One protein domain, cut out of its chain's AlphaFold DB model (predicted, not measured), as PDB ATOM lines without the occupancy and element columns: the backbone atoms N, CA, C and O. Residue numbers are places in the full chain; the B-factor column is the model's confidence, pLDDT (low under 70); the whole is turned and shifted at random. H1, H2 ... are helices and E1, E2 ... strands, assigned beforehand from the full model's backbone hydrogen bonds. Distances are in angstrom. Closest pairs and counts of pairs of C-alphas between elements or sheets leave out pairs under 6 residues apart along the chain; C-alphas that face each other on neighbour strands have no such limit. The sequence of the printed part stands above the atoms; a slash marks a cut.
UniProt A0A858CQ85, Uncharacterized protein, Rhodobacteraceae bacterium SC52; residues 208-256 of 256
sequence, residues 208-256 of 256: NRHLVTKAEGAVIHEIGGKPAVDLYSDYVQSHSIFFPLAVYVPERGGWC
ATOM      1  N   ASN A 208     271.400 307.719 157.547       88.19
ATOM      2  CA  ASN A 208     271.775 307.628 158.958       88.19
ATOM      3  C   ASN A 208     271.771 306.175 159.449       88.19
ATOM      4  O   ASN A 208     271.052 305.324 158.933       88.19
ATOM      5  N   ARG A 209     272.539 305.893 160.507       88.75
ATOM      6  CA  ARG A 209     272.473 304.598 161.198       88.75
ATOM      7  C   ARG A 209     271.224 304.529 162.071       88.75
ATOM      8  O   ARG A 209     270.929 305.466 162.811       88.75
ATOM      9  N   HIS A 210     270.551 303.387 162.034       90.38
ATOM     10  CA  HIS A 210     269.395 303.084 162.870       90.38
ATOM     11  C   HIS A 210     269.630 301.776 163.639       90.38
ATOM     12  O   HIS A 210     270.368 300.905 163.181       90.38
ATOM     13  N   LEU A 211     269.028 301.641 164.823       92.25
ATOM     14  CA  LEU A 211     269.164 300.444 165.656       92.25
ATOM     15  C   LEU A 211     268.183 299.362 165.192       92.25
ATOM     16  O   LEU A 211     266.980 299.611 165.176       92.25
ATOM     17  N   VAL A 212     268.670 298.161 164.885       93.19
ATOM     18  CA  VAL A 212     267.805 296.981 164.724       93.19
ATOM     19  C   VAL A 212     267.228 296.619 166.093       93.19
ATOM     20  O   VAL A 212     267.978 296.318 167.019       93.19
ATOM     21  N   THR A 213     265.903 296.680 166.237       94.94
ATOM     22  CA  THR A 213     265.212 296.409 167.512       94.94
ATOM     23  C   THR A 213     264.584 295.022 167.566       94.94
ATOM     24  O   THR A 213     264.335 294.521 168.660       94.94
ATOM     25  N   LYS A 214     264.360 294.381 166.410       94.69
ATOM     26  CA  LYS A 214     263.865 293.002 166.321       94.69
ATOM     27  C   LYS A 214     264.342 292.328 165.035       94.69
ATOM     28  O   LYS A 214     264.111 292.850 163.945       94.69
ATOM     29  N   ALA A 215     264.944 291.150 165.166       92.75
ATOM     30  CA  ALA A 215     265.370 290.306 164.054       92.75
ATOM     31  C   ALA A 215     265.269 288.822 164.436       92.75
ATOM     32  O   ALA A 215     265.375 288.479 165.615       92.75
ATOM     33  N   GLU A 216     265.073 287.965 163.440       88.50
ATOM     34  CA  GLU A 216     265.084 286.507 163.560       88.50
ATOM     35  C   GLU A 216     265.923 285.925 162.414       88.50
ATOM     36  O   GLU A 216     265.583 286.063 161.237       88.50
ATOM     37  N   GLY A 217     267.062 285.309 162.743       80.06
ATOM     38  CA  GLY A 217     268.006 284.819 161.737       80.06
ATOM     39  C   GLY A 217     268.484 285.936 160.801       80.06
ATOM     40  O   GLY A 217     269.009 286.950 161.257       80.06
ATOM     41  N   ALA A 218     268.297 285.744 159.493       75.38
ATOM     42  CA  ALA A 218     268.637 286.726 158.460       75.38
ATOM     43  C   ALA A 218     267.534 287.781 158.217       75.38
ATOM     44  O   ALA A 218     267.700 288.658 157.373       75.38
ATOM     45  N   VAL A 219     266.402 287.708 158.931       85.38
ATOM     46  CA  VAL A 219     265.239 288.577 158.704       85.38
ATOM     47  C   VAL A 219     265.182 289.682 159.757       85.38
ATOM     48  O   VAL A 219     265.056 289.426 160.955       85.38
ATOM     49  N   ILE A 220     265.231 290.937 159.308       90.56
ATOM     50  CA  ILE A 220     265.040 292.114 160.164       90.56
ATOM     51  C   ILE A 220     263.556 292.485 160.163       90.56
ATOM     52  O   ILE A 220     262.996 292.831 159.125       90.56
ATOM     53  N   HIS A 221     262.924 292.453 161.336       93.75
ATOM     54  CA  HIS A 221     261.508 292.794 161.489       93.75
ATOM     55  C   HIS A 221     261.303 294.262 161.863       93.75
ATOM     56  O   HIS A 221     260.395 294.908 161.340       93.75
ATOM     57  N   GLU A 222     262.134 294.794 162.765       95.38
ATOM     58  CA  GLU A 222     261.976 296.156 163.276       95.38
ATOM     59  C   GLU A 222     263.301 296.914 163.347       95.38
ATOM     60  O   GLU A 222     264.319 296.396 163.820       95.38
ATOM     61  N   ILE A 223     263.251 298.179 162.931       93.69
ATOM     62  CA  ILE A 223     264.352 299.135 162.998       93.69
ATOM     63  C   ILE A 223     263.844 300.390 163.709       93.69
ATOM     64  O   ILE A 223     262.869 301.015 163.292       93.69
ATOM     65  N   GLY A 224     264.484 300.756 164.817       92.12
ATOM     66  CA  GLY A 224     264.080 301.895 165.642       92.12
ATOM     67  C   GLY A 224     262.666 301.763 166.219       92.12
ATOM     68  O   GLY A 224     261.986 302.774 166.376       92.12
ATOM     69  N   GLY A 225     262.207 300.538 166.497       94.62
ATOM     70  CA  GLY A 225     260.861 300.263 167.013       94.62
ATOM     71  C   GLY A 225     259.736 300.407 165.983       94.62
ATOM     72  O   GLY A 225     258.569 300.470 166.367       94.62
ATOM     73  N   LYS A 226     260.065 300.490 164.691       94.75
ATOM     74  CA  LYS A 226     259.109 300.514 163.575       94.75
ATOM     75  C   LYS A 226     259.348 299.330 162.638       94.75
ATOM     76  O   LYS A 226     260.477 298.837 162.605       94.75
ATOM     77  N   PRO A 227     258.343 298.896 161.855       94.81
ATOM     78  CA  PRO A 227     258.543 297.917 160.790       94.81
ATOM     79  C   PRO A 227     259.725 298.292 159.883       94.81
ATOM     80  O   PRO A 227     259.830 299.431 159.433       94.81
ATOM     81  N   ALA A 228     260.615 297.338 159.600       92.06
ATOM     82  CA  ALA A 228     261.809 297.585 158.783       92.06
ATOM     83  C   ALA A 228     261.472 298.115 157.372       92.06
ATOM     84  O   ALA A 228     262.199 298.944 156.825       92.06
ATOM     85  N   VAL A 229     260.336 297.674 156.820       90.00
ATOM     86  CA  VAL A 229     259.826 298.093 155.507       90.00
ATOM     87  C   VAL A 229     259.498 299.588 155.435       90.00
ATOM     88  O   VAL A 229     259.654 300.181 154.370       90.00
ATOM     89  N   ASP A 230     259.109 300.213 156.550       90.88
ATOM     90  CA  ASP A 230     258.787 301.644 156.581       90.88
ATOM     91  C   ASP A 230     260.056 302.462 156.330       90.88
ATOM     92  O   ASP A 230     260.092 303.311 155.444       90.88
ATOM     93  N   LEU A 231     261.137 302.131 157.047       88.19
ATOM     94  CA  LEU A 231     262.437 302.771 156.848       88.19
ATOM     95  C   LEU A 231     262.958 302.529 155.428       88.19
ATOM     96  O   LEU A 231     263.479 303.441 154.792       88.19
ATOM     97  N   TYR A 232     262.818 301.301 154.928       87.00
ATOM     98  CA  TYR A 232     263.246 300.960 153.576       87.00
ATOM     99  C   TYR A 232     262.513 301.797 152.519       87.00
ATOM    100  O   TYR A 232     263.135 302.353 151.613       87.00
ATOM    101  N   SER A 233     261.196 301.940 152.681       86.75
ATOM    102  CA  SER A 233     260.340 302.739 151.801       86.75
ATOM    103  C   SER A 233     260.690 304.226 151.858       86.75
ATOM    104  O   SER A 233     260.701 304.878 150.815       86.75
ATOM    105  N   ASP A 234     261.041 304.753 153.034       86.81
ATOM    106  CA  ASP A 234     261.462 306.150 153.192       86.81
ATOM    107  C   ASP A 234     262.741 306.472 152.388       86.81
ATOM    108  O   ASP A 234     262.855 307.564 151.829       86.81
ATOM    109  N   TYR A 235     263.696 305.532 152.303       85.44
ATOM    110  CA  TYR A 235     264.965 305.733 151.584       85.44
ATOM    111  C   TYR A 235     264.905 305.375 150.096       85.44
ATOM    112  O   TYR A 235     265.385 306.141 149.264       85.44
ATOM    113  N   VAL A 236     264.367 304.202 149.756       83.44
ATOM    114  CA  VAL A 236     264.467 303.616 148.404       83.44
ATOM    115  C   VAL A 236     263.189 303.853 147.588       83.44
ATOM    116  O   VAL A 236     263.186 303.664 146.371       83.44
ATOM    117  N   GLN A 237     262.095 304.285 148.234       81.31
ATOM    118  CA  GLN A 237     260.776 304.571 147.636       81.31
ATOM    119  C   GLN A 237     260.129 303.397 146.877       81.31
ATOM    120  O   GLN A 237     259.022 303.516 146.356       81.31
ATOM    121  N   SER A 238     260.803 302.251 146.819       77.06
ATOM    122  CA  SER A 238     260.420 301.046 146.100       77.06
ATOM    123  C   SER A 238     261.097 299.839 146.747       77.06
ATOM    124  O   SER A 238     262.196 299.946 147.290       77.06
ATOM    125  N   HIS A 239     260.439 298.682 146.697       71.00
ATOM    126  CA  HIS A 239     261.067 297.422 147.084       71.00
ATOM    127  C   HIS A 239     262.085 297.039 146.011       71.00
ATOM    128  O   HIS A 239     261.737 296.915 144.839       71.00
ATOM    129  N   SER A 240     263.337 296.860 146.411       76.12
ATOM    130  CA  SER A 240     264.426 296.475 145.522       76.12
ATOM    131  C   SER A 240     265.378 295.567 146.279       76.12
ATOM    132  O   SER A 240     265.612 295.775 147.465       76.12
ATOM    133  N   ILE A 241     265.931 294.572 145.605       75.19
ATOM    134  CA  ILE A 241     266.998 293.730 146.158       75.19
ATOM    135  C   ILE A 241     268.388 294.350 145.942       75.19
ATOM    136  O   ILE A 241     269.359 293.924 146.554       75.19
ATOM    137  N   PHE A 242     268.482 295.394 145.109       79.81
ATOM    138  CA  PHE A 242     269.743 296.047 144.746       79.81
ATOM    139  C   PHE A 242     270.210 297.102 145.760       79.81
ATOM    140  O   PHE A 242     271.302 297.644 145.612       79.81
ATOM    141  N   PHE A 243     269.411 297.390 146.792       83.19
ATOM    142  CA  PHE A 243     269.764 298.321 147.868       83.19
ATOM    143  C   PHE A 243     269.701 297.624 149.235       83.19
ATOM    144  O   PHE A 243     268.862 297.973 150.061       83.19
ATOM    145  N   PRO A 244     270.549 296.615 149.504       84.12
ATOM    146  CA  PRO A 244     270.496 295.880 150.761       84.12
ATOM    147  C   PRO A 244     270.770 296.785 151.972       84.12
ATOM    148  O   PRO A 244     271.470 297.799 151.889       84.12
ATOM    149  N   LEU A 245     270.237 296.393 153.131       84.94
ATOM    150  CA  LEU A 245     270.523 297.071 154.394       84.94
ATOM    151  C   LEU A 245     271.956 296.765 154.846       84.94
ATOM    152  O   LEU A 245     272.302 295.612 155.083       84.94
ATOM    153  N   ALA A 246     272.766 297.805 155.042       84.50
ATOM    154  CA  ALA A 246     274.069 297.670 155.687       84.50
ATOM    155  C   ALA A 246     273.895 297.510 157.209       84.50
ATOM    156  O   ALA A 246     273.400 298.421 157.882       84.50
ATOM    157  N   VAL A 247     274.318 296.369 157.761       81.69
ATOM    158  CA  VAL A 247     274.195 296.058 159.193       81.69
ATOM    159  C   VAL A 247     275.544 296.236 159.888       81.69
ATOM    160  O   VAL A 247     276.557 295.680 159.476       81.69
ATOM    161  N   TYR A 248     275.562 297.017 160.972       78.38
ATOM    162  CA  TYR A 248     276.773 297.289 161.750       78.38
ATOM    163  C   TYR A 248     276.724 296.551 163.083       78.38
ATOM    164  O   TYR A 248     275.786 296.742 163.860       78.38
ATOM    165  N   VAL A 249     277.767 295.778 163.387       73.50
ATOM    166  CA  VAL A 249     277.939 295.132 164.693       73.50
ATOM    167  C   VAL A 249     279.017 295.895 165.471       73.50
ATOM    168  O   VAL A 249     280.171 295.878 165.054       73.50
ATOM    169  N   PRO A 250     278.689 296.565 166.593       62.03
ATOM    170  CA  PRO A 250     279.623 297.443 167.309       62.03
ATOM    171  C   PRO A 250     280.953 296.794 167.731       62.03
ATOM    172  O   PRO A 250     281.943 297.500 167.899       62.03
ATOM    173  N   GLU A 251     280.985 295.470 167.907       56.00
ATOM    174  CA  GLU A 251     282.157 294.722 168.391       56.00
ATOM    175  C   GLU A 251     283.086 294.211 167.277       56.00
ATOM    176  O   GLU A 251     284.235 293.864 167.548       56.00
ATOM    177  N   ARG A 252     282.638 294.197 166.015       49.72
ATOM    178  CA  ARG A 252     283.491 293.893 164.860       49.72
ATOM    179  C   ARG A 252     283.766 295.204 164.139       49.72
ATOM    180  O   ARG A 252     282.867 295.801 163.567       49.72
ATOM    181  N   GLY A 253     285.014 295.671 164.160       39.75
ATOM    182  CA  GLY A 253     285.451 296.906 163.490       39.75
ATOM    183  C   GLY A 253     285.388 296.877 161.952       39.75
ATOM    184  O   GLY A 253     286.165 297.574 161.310       39.75
ATOM    185  N   GLY A 254     284.507 296.068 161.360       44.84
ATOM    186  CA  GLY A 254     284.331 295.872 159.928       44.84
ATOM    187  C   GLY A 254     282.892 295.477 159.587       44.84
ATOM    188  O   GLY A 254     282.117 295.087 160.459       44.84
ATOM    189  N   TRP A 255     282.549 295.636 158.312       38.47
ATOM    190  CA  TRP A 255     281.243 295.320 157.735       38.47
ATOM    191  C   TRP A 255     280.916 293.824 157.885       38.47
ATOM    192  O   TRP A 255     281.820 292.987 157.812       38.47
ATOM    193  N   CYS A 256     279.640 293.506 158.098       45.56
ATOM    194  CA  CYS A 256     279.084 292.175 157.867       45.56
ATOM    195  C   CYS A 256     278.240 292.214 156.597       45.56
ATOM    196  O   CYS A 256     277.573 293.255 156.384       45.56
TER     197      CYS A 256
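This is residues 208 to 256 of the 256 residues of an uncharacterized protein of Rhodobacteraceae bacterium SC52 (UniProt A0A858CQ85). With little regular structure, this is a small two-strand hairpin, E1 and E2, followed by one short helix, H1, and a long tail without named elements that folds back after H1 and sticks out at residues 249 to 254. The printed part has 49 residues, 19 of them in named elements, mixed helix and strand in the order E1, E2, H1, with an antiparallel sheet. It is only just compact, close to loose, with a radius of gyration of the C-alphas of 11.2 A and spans of 31 by 22 by 22 A.

E1, residues 212 to 216, begins at C-alpha 212 (267.805, 296.981, 164.724) and measures 10.9 A. E2, residues 219 to 223, measures 11.4 A. H1, residues 228 to 236, measures 12.3 A and ends at C-alpha 236 (264.467, 303.616, 148.404).

E1 and E2 form a hairpin, antiparallel at 160 degrees, with N 213 and O 222 2.9 A apart, within hydrogen-bond range. The closest C-alphas of E2 and H1, Glu 222 and Ala 228, are 4.7 A apart. E1 and H1 are only just apart, at 8.5 A. In H1 every O i to N i+4 pair is within hydrogen-bond range.

The C-alphas farthest apart, Ser 238 and Glu 251, are 31.8 A apart. The printed part has no cut, and both links are tight. Residues 250 to 256 have pLDDT under 70.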